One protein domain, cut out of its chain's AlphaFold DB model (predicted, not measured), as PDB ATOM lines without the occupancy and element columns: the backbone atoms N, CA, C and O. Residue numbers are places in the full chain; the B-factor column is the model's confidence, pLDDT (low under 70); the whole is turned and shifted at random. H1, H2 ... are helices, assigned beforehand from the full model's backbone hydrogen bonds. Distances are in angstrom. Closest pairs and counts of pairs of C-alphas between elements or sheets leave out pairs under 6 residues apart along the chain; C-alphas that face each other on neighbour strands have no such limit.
ATOM      1  N   LEU A  31     139.815 142.802 115.056       93.31
ATOM      2  CA  LEU A  31     139.578 142.958 116.482       93.31
ATOM      3  C   LEU A  31     140.752 143.619 117.212       93.31
ATOM      4  O   LEU A  31     140.555 144.556 117.989       93.31
ATOM      5  N   ASP A  32     141.968 143.148 116.947       92.94
ATOM      6  CA  ASP A  32     143.181 143.665 117.568       92.94
ATOM      7  C   ASP A  32     143.441 145.117 117.152       92.94
ATOM      8  O   ASP A  32     143.713 145.960 118.009       92.94
ATOM      9  N   LEU A  33     143.311 145.433 115.858       93.19
ATOM     10  CA  LEU A  33     143.498 146.795 115.356       93.19
ATOM     11  C   LEU A  33     142.465 147.761 115.926       93.19
ATOM     12  O   LEU A  33     142.832 148.867 116.316       93.19
ATOM     13  N   PHE A  34     141.206 147.341 116.036       95.56
ATOM     14  CA  PHE A  34     140.181 148.142 116.694       95.56
ATOM     15  C   PHE A  34     140.533 148.456 118.140       95.56
ATOM     16  O   PHE A  34     140.499 149.623 118.526       95.56
ATOM     17  N   CYS A  35     140.897 147.445 118.933       94.88
ATOM     18  CA  CYS A  35     141.213 147.660 120.341       94.88
ATOM     19  C   CYS A  35     142.412 148.605 120.495       94.88
ATOM     20  O   CYS A  35     142.366 149.518 121.315       94.88
ATOM     21  N   ILE A  36     143.453 148.437 119.672       94.06
ATOM     22  CA  ILE A  36     144.628 149.320 119.660       94.06
ATOM     23  C   ILE A  36     144.222 150.758 119.302       94.06
ATOM     24  O   ILE A  36     144.534 151.679 120.055       94.06
ATOM     25  N   ILE A  37     143.505 150.953 118.192       94.50
ATOM     26  CA  ILE A  37     143.057 152.273 117.720       94.50
ATOM     27  C   ILE A  37     142.186 152.956 118.773       94.50
ATOM     28  O   ILE A  37     142.446 154.099 119.141       94.50
ATOM     29  N   TRP A  38     141.190 152.252 119.312       94.56
ATOM     30  CA  TRP A  38     140.299 152.795 120.329       94.56
ATOM     31  C   TRP A  38     141.045 153.213 121.600       94.56
ATOM     32  O   TRP A  38     140.811 154.295 122.144       94.56
ATOM     33  N   LEU A  39     141.965 152.375 122.088       93.25
ATOM     34  CA  LEU A  39     142.732 152.689 123.291       93.25
ATOM     35  C   LEU A  39     143.687 153.874 123.068       93.25
ATOM     36  O   LEU A  39     143.896 154.651 123.996       93.25
ATOM     37  N   ILE A  40     144.226 154.068 121.860       92.44
ATOM     38  CA  ILE A  40     145.004 155.272 121.515       92.44
ATOM     39  C   ILE A  40     144.109 156.510 121.529       92.44
ATOM     40  O   ILE A  40     144.443 157.505 122.170       92.44
ATOM     41  N   LEU A  41     142.959 156.442 120.856       90.19
ATOM     42  CA  LEU A  41     142.005 157.550 120.763       90.19
ATOM     43  C   LEU A  41     141.498 158.013 122.131       90.19
ATOM     44  O   LEU A  41     141.285 159.202 122.347       90.19
ATOM     45  N   THR A  42     141.333 157.076 123.060       88.50
ATOM     46  CA  THR A  42     140.876 157.349 124.429       88.50
ATOM     47  C   THR A  42     142.014 157.628 125.415       88.50
ATOM     48  O   THR A  42     141.752 157.826 126.601       88.50
ATOM     49  N   GLY A  43     143.273 157.648 124.960       87.31
ATOM     50  CA  GLY A  43     144.443 157.904 125.810       87.31
ATOM     51  C   GLY A  43     144.743 156.795 126.827       87.31
ATOM     52  O   GLY A  43     145.427 157.033 127.820       87.31
ATOM     53  N   LYS A  44     144.220 155.587 126.602       88.31
ATOM     54  CA  LYS A  44     144.356 154.415 127.478       88.31
ATOM     55  C   LYS A  44     145.471 153.461 127.052       88.31
ATOM     56  O   LYS A  44     145.917 152.650 127.861       88.31
ATOM     57  N   LEU A  45     145.938 153.538 125.802       89.81
ATOM     58  CA  LEU A  45     147.123 152.808 125.348       89.81
ATOM     59  C   LEU A  45     148.384 153.632 125.620       89.81
ATOM     60  O   LEU A  45     148.580 154.694 125.028       89.81
ATOM     61  N   ARG A  46     149.268 153.111 126.467       85.19
ATOM     62  CA  ARG A  46     150.599 153.676 126.709       85.19
ATOM     63  C   ARG A  46     151.608 152.976 125.804       85.19
ATOM     64  O   ARG A  46     151.646 151.747 125.757       85.19
ATOM     65  N   ILE A  47     152.392 153.747 125.053       83.56
ATOM     66  CA  ILE A  47     153.288 153.215 124.020       83.56
ATOM     67  C   ILE A  47     154.729 153.278 124.514       83.56
ATOM     68  O   ILE A  47     155.389 154.304 124.408       83.56
ATOM     69  N   TYR A  48     155.232 152.142 124.973       81.06
ATOM     70  CA  TYR A  48     156.594 151.995 125.467       81.06
ATOM     71  C   TYR A  48     157.548 151.407 124.423       81.06
ATOM     72  O   TYR A  48     158.748 151.681 124.449       81.06
ATOM     73  N   ASN A  49     157.036 150.593 123.496       81.81
ATOM     74  CA  ASN A  49     157.854 149.931 122.483       81.81
ATOM     75  C   ASN A  49     157.992 150.794 121.215       81.81
ATOM     76  O   ASN A  49     157.023 151.039 120.489       81.81
ATOM     77  N   SER A  50     159.222 151.225 120.912       81.69
ATOM     78  CA  SER A  50     159.517 152.060 119.740       81.69
ATOM     79  C   SER A  50     159.263 151.353 118.407       81.69
ATOM     80  O   SER A  50     158.960 152.020 117.414       81.69
ATOM     81  N   ASN A  51     159.371 150.023 118.361       83.25
ATOM     82  CA  ASN A  51     159.121 149.249 117.147       83.25
ATOM     83  C   ASN A  51     157.625 149.213 116.837       83.25
ATOM     84  O   ASN A  51     157.238 149.479 115.696       83.25
ATOM     85  N   SER A  52     156.785 148.971 117.846       85.50
ATOM     86  CA  SER A  52     155.323 148.999 117.709       85.50
ATOM     87  C   SER A  52     154.826 150.372 117.273       85.50
ATOM     88  O   SER A  52     154.066 150.481 116.310       85.50
ATOM     89  N   TYR A  53     155.347 151.425 117.909       86.44
ATOM     90  CA  TYR A  53     155.115 152.817 117.525       86.44
ATOM     91  C   TYR A  53     155.448 153.080 116.049       86.44
ATOM     92  O   TYR A  53     154.610 153.556 115.284       86.44
ATOM     93  N   THR A  54     156.675 152.746 115.637       86.69
ATOM     94  CA  THR A  54     157.165 153.020 114.276       86.69
ATOM     95  C   THR A  54     156.366 152.237 113.239       86.69
ATOM     96  O   THR A  54     156.051 152.758 112.169       86.69
ATOM     97  N   SER A  55     155.999 151.000 113.576       87.06
ATOM     98  CA  SER A  55     155.173 150.138 112.735       87.06
ATOM     99  C   SER A  55     153.803 150.768 112.493       87.06
ATOM    100  O   SER A  55     153.417 150.935 111.336       87.06
ATOM    101  N   LEU A  56     153.115 151.195 113.557       88.94
ATOM    102  CA  LEU A  56     151.790 151.806 113.455       88.94
ATOM    103  C   LEU A  56     151.819 153.124 112.673       88.94
ATOM    104  O   LEU A  56     151.039 153.288 111.738       88.94
ATOM    105  N   LEU A  57     152.761 154.026 112.974       88.69
ATOM    106  CA  LEU A  57     152.895 155.280 112.223       88.69
ATOM    107  C   LEU A  57     153.188 155.052 110.742       88.69
ATOM    108  O   LEU A  57     152.660 155.768 109.901       88.69
ATOM    109  N   SER A  58     154.023 154.067 110.401       87.56
ATOM    110  CA  SER A  58     154.328 153.790 108.993       87.56
ATOM    111  C   SER A  58     153.090 153.372 108.193       87.56
ATOM    112  O   SER A  58     152.977 153.698 107.015       87.56
ATOM    113  N   VAL A  59     152.150 152.689 108.848       87.12
ATOM    114  CA  VAL A  59     150.889 152.244 108.252       87.12
ATOM    115  C   VAL A  59     149.896 153.395 108.166       87.12
ATOM    116  O   VAL A  59     149.294 153.587 107.113       87.12
ATOM    117  N   LEU A  60     149.771 154.202 109.225       88.62
ATOM    118  CA  LEU A  60     148.909 155.385 109.217       88.62
ATOM    119  C   LEU A  60     149.339 156.394 108.150       88.62
ATOM    120  O   LEU A  60     148.486 156.865 107.407       88.62
ATOM    121  N   LYS A  61     150.646 156.639 107.991       87.62
ATOM    122  CA  LYS A  61     151.179 157.499 106.923       87.62
ATOM    123  C   LYS A  61     150.812 156.990 105.537       87.62
ATOM    124  O   LYS A  61     150.323 157.757 104.726       87.62
ATOM    125  N   ARG A  62     150.953 155.685 105.290       85.12
ATOM    126  CA  ARG A  62     150.545 155.081 104.012       85.12
ATOM    127  C   ARG A  62     149.055 155.285 103.731       85.12
ATOM    128  O   ARG A  62     148.686 155.602 102.607       85.12
ATOM    129  N   VAL A  63     148.204 155.083 104.738       84.62
ATOM    130  CA  VAL A  63     146.762 155.333 104.607       84.62
ATOM    131  C   VAL A  63     146.514 156.821 104.352       84.62
ATOM    132  O   VAL A  63     145.747 157.166 103.461       84.62
ATOM    133  N   LYS A  64     147.215 157.706 105.061       84.31
ATOM    134  CA  LYS A  64     147.114 159.158 104.908       84.31
ATOM    135  C   LYS A  64     147.515 159.652 103.519       84.31
ATOM    136  O   LYS A  64     146.798 160.471 102.952       84.31
ATOM    137  N   ASP A  65     148.601 159.117 102.967       81.12
ATOM    138  CA  ASP A  65     149.120 159.443 101.634       81.12
ATOM    139  C   ASP A  65     148.130 159.081 100.516       81.12
ATOM    140  O   ASP A  65     148.197 159.636  99.421       81.12
ATOM    141  N   SER A  66     147.177 158.179 100.783       76.56
ATOM    142  CA  SER A  66     146.096 157.896  99.837       76.56
ATOM    143  C   SER A  66     145.084 159.047  99.728       76.56
ATOM    144  O   SER A  66     144.339 159.119  98.758       76.56
ATOM    145  N   PHE A  67     145.056 160.002 100.661       78.88
ATOM    146  CA  PHE A  67     144.045 161.055 100.673       78.88
ATOM    147  C   PHE A  67     144.491 162.354  99.990       78.88
ATOM    148  O   PHE A  67     145.541 162.906 100.292       78.88
ATOM    149  N   SER A  68     143.615 162.943  99.174       62.59
ATOM    150  CA  SER A  68     143.946 164.067  98.277       62.59
ATOM    151  C   SER A  68     143.605 165.487  98.779       62.59
ATOM    152  O   SER A  68     143.941 166.455  98.103       62.59
ATOM    153  N   SER A  69     142.960 165.659  99.940       62.62
ATOM    154  CA  SER A  69     142.517 166.977 100.461       62.62
ATOM    155  C   SER A  69     143.311 167.514 101.671       62.62
ATOM    156  O   SER A  69     143.941 166.759 102.395       62.62
ATOM    157  N   GLU A  70     143.253 168.803 101.983       61.25
ATOM    158  CA  GLU A  70     143.628 169.306 103.318       61.25
ATOM    159  C   GLU A  70     142.353 169.521 104.147       61.25
ATOM    160  O   GLU A  70     141.310 169.868 103.588       61.25
ATOM    161  N   ILE A  71     142.398 169.268 105.461       63.28
ATOM    162  CA  ILE A  71     141.237 169.429 106.356       63.28
ATOM    163  C   ILE A  71     141.533 170.491 107.422       63.28
ATOM    164  O   ILE A  71     142.655 170.592 107.914       63.28
ATOM    165  N   GLY A  72     140.517 171.284 107.779       68.19
ATOM    166  CA  GLY A  72     140.617 172.354 108.775       68.19
ATOM    167  C   GLY A  72     140.632 171.862 110.230       68.19
ATOM    168  O   GLY A  72     140.004 170.864 110.581       68.19
ATOM    169  N   SER A  73     141.308 172.613 111.104       69.38
ATOM    170  CA  SER A  73     141.497 172.296 112.532       69.38
ATOM    171  C   SER A  73     140.194 172.182 113.340       69.38
ATOM    172  O   SER A  73     140.081 171.310 114.194       69.38
ATOM    173  N   SER A  74     139.182 172.999 113.030       73.94
ATOM    174  CA  SER A  74     137.909 173.023 113.773       73.94
ATOM    175  C   SER A  74     137.127 171.704 113.713       73.94
ATOM    176  O   SER A  74     136.375 171.394 114.634       73.94
ATOM    177  N   GLU A  75     137.258 170.938 112.629       74.06
ATOM    178  CA  GLU A  75     136.532 169.673 112.442       74.06
ATOM    179  C   GLU A  75     137.237 168.517 113.153       74.06
ATOM    180  O   GLU A  75     136.593 167.624 113.706       74.06
ATOM    181  N   ARG A  76     138.572 168.591 113.215       75.38
ATOM    182  CA  ARG A  76     139.409 167.683 114.000       75.38
ATOM    183  C   ARG A  76     139.068 167.768 115.486       75.38
ATOM    184  O   ARG A  76     138.877 166.736 116.128       75.38
ATOM    185  N   ASP A  77     138.919 168.983 116.010       76.81
ATOM    186  CA  ASP A  77     138.575 169.207 117.416       76.81
ATOM    187  C   ASP A  77     137.176 168.661 117.759       76.81
ATOM    188  O   ASP A  77     136.989 168.037 118.806       76.81
ATOM    189  N   ALA A  78     136.204 168.807 116.850       76.38
ATOM    190  CA  ALA A  78     134.849 168.284 117.034       76.38
ATOM    191  C   ALA A  78     134.800 166.743 117.073       76.38
ATOM    192  O   ALA A  78     134.119 166.164 117.928       76.38
ATOM    193  N   LEU A  79     135.539 166.062 116.185       79.06
ATOM    194  CA  LEU A  79     135.620 164.597 116.176       79.06
ATOM    195  C   LEU A  79     136.405 164.066 117.385       79.06
ATOM    196  O   LEU A  79     135.993 163.085 118.008       79.06
ATOM    197  N   SER A  80     137.490 164.740 117.776       78.81
ATOM    198  CA  SER A  80     138.243 164.407 118.991       78.81
ATOM    199  C   SER A  80     137.357 164.509 120.238       78.81
ATOM    200  O   SER A  80     137.278 163.564 121.030       78.81
ATOM    201  N   HIS A  81     136.587 165.594 120.364       78.56
ATOM    202  CA  HIS A  81     135.623 165.759 121.449       78.56
ATOM    203  C   HIS A  81     134.535 164.673 121.426       78.56
ATOM    204  O   HIS A  81     134.252 164.054 122.451       78.56
ATOM    205  N   SER A  82     133.988 164.358 120.249       77.25
ATOM    206  CA  SER A  82     132.992 163.288 120.087       77.25
ATOM    207  C   SER A  82     133.535 161.917 120.496       77.25
ATOM    208  O   SER A  82     132.823 161.130 121.120       77.25
ATOM    209  N   THR A  83     134.811 161.652 120.217       78.06
ATOM    210  CA  THR A  83     135.494 160.412 120.615       78.06
ATOM    211  C   THR A  83     135.619 160.304 122.127       78.06
ATOM    212  O   THR A  83     135.316 159.257 122.693       78.06
ATOM    213  N   SER A  84     135.968 161.404 122.797       76.00
ATOM    214  CA  SER A  84     136.073 161.443 124.261       76.00
ATOM    215  C   SER A  84     134.742 161.208 124.987       76.00
ATOM    216  O   SER A  84     134.730 160.726 126.117       76.00
ATOM    217  N   LEU A  85     133.622 161.525 124.330       76.25
ATOM    218  CA  LEU A  85     132.272 161.361 124.869       76.25
ATOM    219  C   LEU A  85     131.636 160.011 124.516       76.25
ATOM    220  O   LEU A  85     130.550 159.715 125.012       76.25
ATOM    221  N   SER A  86     132.259 159.207 123.653       80.50
ATOM    222  CA  SER A  86     131.631 157.997 123.116       80.50
ATOM    223  C   SER A  86     131.734 156.797 124.055       80.50
ATOM    224  O   SER A  86     132.737 156.582 124.735       80.50
ATOM    225  N   GLU A  87     130.677 155.989 124.076       83.50
ATOM    226  CA  GLU A  87     130.567 154.812 124.935       83.50
ATOM    227  C   GLU A  87     131.198 153.596 124.245       83.50
ATOM    228  O   GLU A  87     130.755 153.186 123.169       83.50
ATOM    229  N   THR A 250     124.521 158.166 121.784       68.25
ATOM    230  CA  THR A 250     124.526 156.866 121.094       68.25
ATOM    231  C   THR A 250     124.816 157.007 119.599       68.25
ATOM    232  O   THR A 250     125.541 156.191 119.037       68.25
ATOM    233  N   SER A 251     124.307 158.064 118.958       80.00
ATOM    234  CA  SER A 251     124.504 158.318 117.527       80.00
ATOM    235  C   SER A 251     125.972 158.571 117.183       80.00
ATOM    236  O   SER A 251     126.487 157.968 116.245       80.00
ATOM    237  N   ASN A 252     126.673 159.387 117.977       83.00
ATOM    238  CA  ASN A 252     128.104 159.630 117.771       83.00
ATOM    239  C   ASN A 252     128.930 158.351 117.949       83.00
ATOM    240  O   ASN A 252     129.857 158.102 117.183       83.00
ATOM    241  N   SER A 253     128.566 157.513 118.922       85.88
ATOM    242  CA  SER A 253     129.276 156.257 119.181       85.88
ATOM    243  C   SER A 253     129.181 155.282 117.997       85.88
ATOM    244  O   SER A 253     130.168 154.637 117.650       85.88
ATOM    245  N   ILE A 254     128.015 155.207 117.345       87.94
ATOM    246  CA  ILE A 254     127.808 154.395 116.134       87.94
ATOM    247  C   ILE A 254     128.713 154.890 115.003       87.94
ATOM    248  O   ILE A 254     129.491 154.108 114.460       87.94
ATOM    249  N   VAL A 255     128.683 156.199 114.719       89.38
ATOM    250  CA  VAL A 255     129.508 156.810 113.662       89.38
ATOM    251  C   VAL A 255     130.988 156.513 113.889       89.38
ATOM    252  O   VAL A 255     131.663 156.058 112.974       89.38
ATOM    253  N   ILE A 256     131.491 156.678 115.115       90.81
ATOM    254  CA  ILE A 256     132.899 156.400 115.424       90.81
ATOM    255  C   ILE A 256     133.239 154.919 115.238       90.81
ATOM    256  O   ILE A 256     134.300 154.606 114.699       90.81
ATOM    257  N   GLY A 257     132.354 154.004 115.643       92.88
ATOM    258  CA  GLY A 257     132.550 152.572 115.408       92.88
ATOM    259  C   GLY A 257     132.645 152.230 113.919       92.88
ATOM    260  O   GLY A 257     133.519 151.458 113.518       92.88
ATOM    261  N   ASP A 258     131.811 152.859 113.093       92.88
ATOM    262  CA  ASP A 258     131.820 152.692 111.638       92.88
ATOM    263  C   ASP A 258     133.074 153.301 110.996       92.88
ATOM    264  O   ASP A 258     133.692 152.687 110.125       92.88
ATOM    265  N   THR A 259     133.502 154.481 111.452       92.94
ATOM    266  CA  THR A 259     134.729 155.138 110.982       92.94
ATOM    267  C   THR A 259     135.976 154.328 111.349       92.94
ATOM    268  O   THR A 259     136.855 154.141 110.506       92.94
ATOM    269  N   ILE A 260     136.053 153.778 112.571       95.38
ATOM    270  CA  ILE A 260     137.153 152.880 112.956       95.38
ATOM    271  C   ILE A 260     137.132 151.621 112.086       95.38
ATOM    272  O   ILE A 260     138.190 151.191 111.633       95.38
ATOM    273  N   PHE A 261     135.955 151.046 111.809       94.88
ATOM    274  CA  PHE A 261     135.847 149.895 110.910       94.88
ATOM    275  C   PHE A 261     136.433 150.191 109.532       94.88
ATOM    276  O   PHE A 261     137.284 149.433 109.073       94.88
ATOM    277  N   LYS A 262     136.053 151.311 108.911       92.19
ATOM    278  CA  LYS A 262     136.585 151.726 107.604       92.19
ATOM    279  C   LYS A 262     138.101 151.903 107.632       92.19
ATOM    280  O   LYS A 262     138.789 151.413 106.742       92.19
ATOM    281  N   LEU A 263     138.637 152.546 108.672       92.38
ATOM    282  CA  LEU A 263     140.083 152.695 108.834       92.38
ATOM    283  C   LEU A 263     140.787 151.334 108.935       92.38
ATOM    284  O   LEU A 263     141.779 151.094 108.249       92.38
ATOM    285  N   VAL A 264     140.278 150.434 109.775       92.75
ATOM    286  CA  VAL A 264     140.835 149.084 109.932       92.75
ATOM    287  C   VAL A 264     140.747 148.301 108.618       92.75
ATOM    288  O   VAL A 264     141.710 147.633 108.247       92.75
ATOM    289  N   ASP A 265     139.641 148.424 107.886       90.81
ATOM    290  CA  ASP A 265     139.436 147.790 106.582       90.81
ATOM    291  C   ASP A 265     140.469 148.251 105.546       90.81
ATOM    292  O   ASP A 265     141.052 147.424 104.841       90.81
ATOM    293  N   LEU A 266     140.758 149.558 105.507       88.25
ATOM    294  CA  LEU A 266     141.799 150.151 104.662       88.25
ATOM    295  C   LEU A 266     143.194 149.639 105.032       88.25
ATOM    296  O   LEU A 266     143.960 149.250 104.148       88.25
ATOM    297  N   ILE A 267     143.509 149.590 106.332       88.12
ATOM    298  CA  ILE A 267     144.779 149.049 106.835       88.12
ATOM    299  C   ILE A 267     144.943 147.583 106.418       88.12
ATOM    300  O   ILE A 267     146.016 147.181 105.972       88.12
ATOM    301  N   ILE A 268     143.889 146.775 106.563       86.94
ATOM    302  CA  ILE A 268     143.949 145.335 106.301       86.94
ATOM    303  C   ILE A 268     143.984 145.032 104.809       86.94
ATOM    304  O   ILE A 268     144.708 144.125 104.410       86.94
ATOM    305  N   SER A 269     143.219 145.761 104.002       83.00
ATOM    306  CA  SER A 269     143.060 145.474 102.577       83.00
ATOM    307  C   SER A 269     144.185 146.079 101.727       83.00
ATOM    308  O   SER A 269     144.342 145.685 100.576       83.00
ATOM    309  N   ASN A 270     144.981 147.018 102.270       73.50
ATOM    310  CA  ASN A 270     145.952 147.831 101.515       73.50
ATOM    311  C   ASN A 270     145.340 148.441 100.237       73.50
ATOM    312  O   ASN A 270     146.045 148.662  99.250       73.50
ATOM    313  N   ASN A 271     144.028 148.700 100.239       63.22
ATOM    314  CA  ASN A 271     143.349 149.267  99.084       63.22
ATOM    315  C   ASN A 271     143.867 150.687  98.863       63.22
ATOM    316  O   ASN A 271     143.700 151.564  99.704       63.22
ATOM    317  N   SER A 272     144.506 150.884  97.716       53.19
ATOM    318  CA  SER A 272     145.054 152.154  97.252       53.19
ATOM    319  C   SER A 272     144.067 152.935  96.385       53.19
ATOM    320  O   SER A 272     144.490 153.863  95.705       53.19
ATOM    321  N   ASP A 273     142.781 152.567  96.384       57.59
ATOM    322  CA  ASP A 273     141.736 153.337  95.711       57.59
ATOM    323  C   ASP A 273     141.154 154.385  96.677       57.59
ATOM    324  O   ASP A 273     140.377 154.045  97.575       57.59
ATOM    325  N   PRO A 274     141.528 155.668  96.530       55.53
ATOM    326  CA  PRO A 274     141.098 156.724  97.434       55.53
ATOM    327  C   PRO A 274     139.668 157.199  97.162       55.53
ATOM    328  O   PRO A 274     139.160 158.049  97.893       55.53
ATOM    329  N   SER A 275     139.006 156.675  96.123       54.78
ATOM    330  CA  SER A 275     137.698 157.152  95.663       54.78
ATOM    331  C   SER A 275     136.526 156.815  96.598       54.78
ATOM    332  O   SER A 275     135.426 157.328  96.396       54.78
ATOM    333  N   GLY A 276     136.754 156.010  97.642       58.25
ATOM    334  CA  GLY A 276     135.729 155.589  98.604       58.25
ATOM    335  C   GLY A 276     135.960 156.012 100.056       58.25
ATOM    336  O   GLY A 276     135.161 155.627 100.910       58.25
ATOM    337  N   VAL A 277     137.028 156.756 100.373       67.94
ATOM    338  CA  VAL A 277     137.336 157.082 101.775       67.94
ATOM    339  C   VAL A 277     136.694 158.396 102.191       67.94
ATOM    340  O   VAL A 277     136.969 159.454 101.625       67.94
ATOM    341  N   ASP A 278     135.821 158.319 103.193       79.88
ATOM    342  CA  ASP A 278     135.128 159.488 103.709       79.88
ATOM    343  C   ASP A 278     136.040 160.413 104.528       79.88
ATOM    344  O   ASP A 278     137.116 160.060 105.020       79.88
ATOM    345  N   LYS A 279     135.564 161.648 104.665       83.88
ATOM    346  CA  LYS A 279     136.230 162.721 105.397       83.88
ATOM    347  C   LYS A 279     136.500 162.363 106.865       83.88
ATOM    348  O   LYS A 279     137.547 162.740 107.391       83.88
ATOM    349  N   ASP A 280     135.595 161.628 107.504       85.69
ATOM    350  CA  ASP A 280     135.685 161.283 108.927       85.69
ATOM    351  C   ASP A 280     136.822 160.291 109.184       85.69
ATOM    352  O   ASP A 280     137.563 160.422 110.157       85.69
ATOM    353  N   THR A 281     137.026 159.342 108.271       88.38
ATOM    354  CA  THR A 281     138.122 158.366 108.323       88.38
ATOM    355  C   THR A 281     139.471 159.071 108.256       88.38
ATOM    356  O   THR A 281     140.391 158.749 109.007       88.38
ATOM    357  N   LYS A 282     139.580 160.089 107.403       86.19
ATOM    358  CA  LYS A 282     140.789 160.900 107.304       86.19
ATOM    359  C   LYS A 282     141.043 161.741 108.556       86.19
ATOM    360  O   LYS A 282     142.166 161.755 109.056       86.19
ATOM    361  N   LEU A 283     140.008 162.406 109.076       88.25
ATOM    362  CA  LEU A 283     140.087 163.134 110.346       88.25
ATOM    363  C   LEU A 283     140.560 162.219 111.481       88.25
ATOM    364  O   LEU A 283     141.389 162.619 112.295       88.25
ATOM    365  N   LEU A 284     140.074 160.977 111.512       90.94
ATOM    366  CA  LEU A 284     140.466 159.994 112.514       90.94
ATOM    367  C   LEU A 284     141.954 159.630 112.429       90.94
ATOM    368  O   LEU A 284     142.608 159.523 113.464       90.94
ATOM    369  N   VAL A 285     142.500 159.466 111.218       91.06
ATOM    370  CA  VAL A 285     143.937 159.200 111.011       91.06
ATOM    371  C   VAL A 285     144.790 160.347 111.545       91.06
ATOM    372  O   VAL A 285     145.754 160.098 112.265       91.06
ATOM    373  N   ASP A 286     144.409 161.592 111.261       88.56
ATOM    374  CA  ASP A 286     145.110 162.768 111.781       88.56
ATOM    375  C   ASP A 286     145.088 162.827 113.319       88.56
ATOM    376  O   ASP A 286     146.119 163.058 113.948       88.56
ATOM    377  N   ILE A 287     143.926 162.576 113.936       90.31
ATOM    378  CA  ILE A 287     143.791 162.530 115.403       90.31
ATOM    379  C   ILE A 287     144.665 161.418 115.990       90.31
ATOM    380  O   ILE A 287     145.304 161.612 117.024       90.31
ATOM    381  N   LEU A 288     144.705 160.251 115.342       91.44
ATOM    382  CA  LEU A 288     145.530 159.127 115.772       91.44
ATOM    383  C   LEU A 288     147.019 159.464 115.737       91.44
ATOM    384  O   LEU A 288     147.710 159.167 116.710       91.44
ATOM    385  N   GLU A 289     147.510 160.081 114.660       90.44
ATOM    386  CA  GLU A 289     148.905 160.527 114.574       90.44
ATOM    387  C   GLU A 289     149.239 161.503 115.711       90.44
ATOM    388  O   GLU A 289     150.201 161.268 116.449       90.44
ATOM    389  N   ASP A 290     148.392 162.515 115.934       88.31
ATOM    390  CA  ASP A 290     148.569 163.494 117.013       88.31
ATOM    391  C   ASP A 290     148.585 162.817 118.400       88.31
ATOM    392  O   ASP A 290     149.414 163.144 119.257       88.31
ATOM    393  N   CYS A 291     147.686 161.857 118.651       89.06
ATOM    394  CA  CYS A 291     147.648 161.096 119.903       89.06
ATOM    395  C   CYS A 291     148.911 160.247 120.095       89.06
ATOM    396  O   CYS A 291     149.500 160.247 121.178       89.06
ATOM    397  N   ILE A 292     149.353 159.552 119.047       87.75
ATOM    398  CA  ILE A 292     150.552 158.710 119.071       87.75
ATOM    399  C   ILE A 292     151.800 159.557 119.364       87.75
ATOM    400  O   ILE A 292     152.649 159.163 120.171       87.75
ATOM    401  N   GLU A 293     151.917 160.739 118.757       85.56
ATOM    402  CA  GLU A 293     153.024 161.667 119.007       85.56
ATOM    403  C   GLU A 293     153.012 162.243 120.429       85.56
ATOM    404  O   GLU A 293     154.066 162.301 121.074       85.56
TER     405      GLU A 293
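What this domain is: This is residues 31 to 87 and 250 to 293 of the 511 residues of an uncharacterized protein of Theileria equi strain WA (UniProt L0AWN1). H5 makes the core of a helix cluster. H2 runs beside it; H1, H3 and H4 stand crosswise. The printed part, 101 residues with five named helices in order H1 to H5, is all helix and compact, radius of gyration of the C-alphas 12.9 A, spans 35 by 32 by 26 A.

How they stand to each other: H1, residues 31 to 41, touches H5, residues 279 to 293, closest at C-alphas 41 and 288, 6.3 A. H2, residues 50 to 65, touches H5 at a shallow tilt of 27 degrees, opposite ways, closest at C-alphas 60 and 285, 6.5 A. H3, residues 73 to 84, and H4, residues 250 to 269, touch H5 about perpendicular, at 78 and 80 degrees. Every helix O i to N i+4 pair is within hydrogen-bond range.

Where its parts are: Find C-alpha 31 at (139.578, 142.958, 116.482), where H1 begins, and C-alpha 293 at (153.024, 161.667, 119.007), where H5 ends.

The domain as a whole: Residues 88 to 249 are cut out, C-alphas 87 and 250 standing 7.4 A apart; pLDDT is under 70 at residues 68 to 73, 250 and 271 to 277.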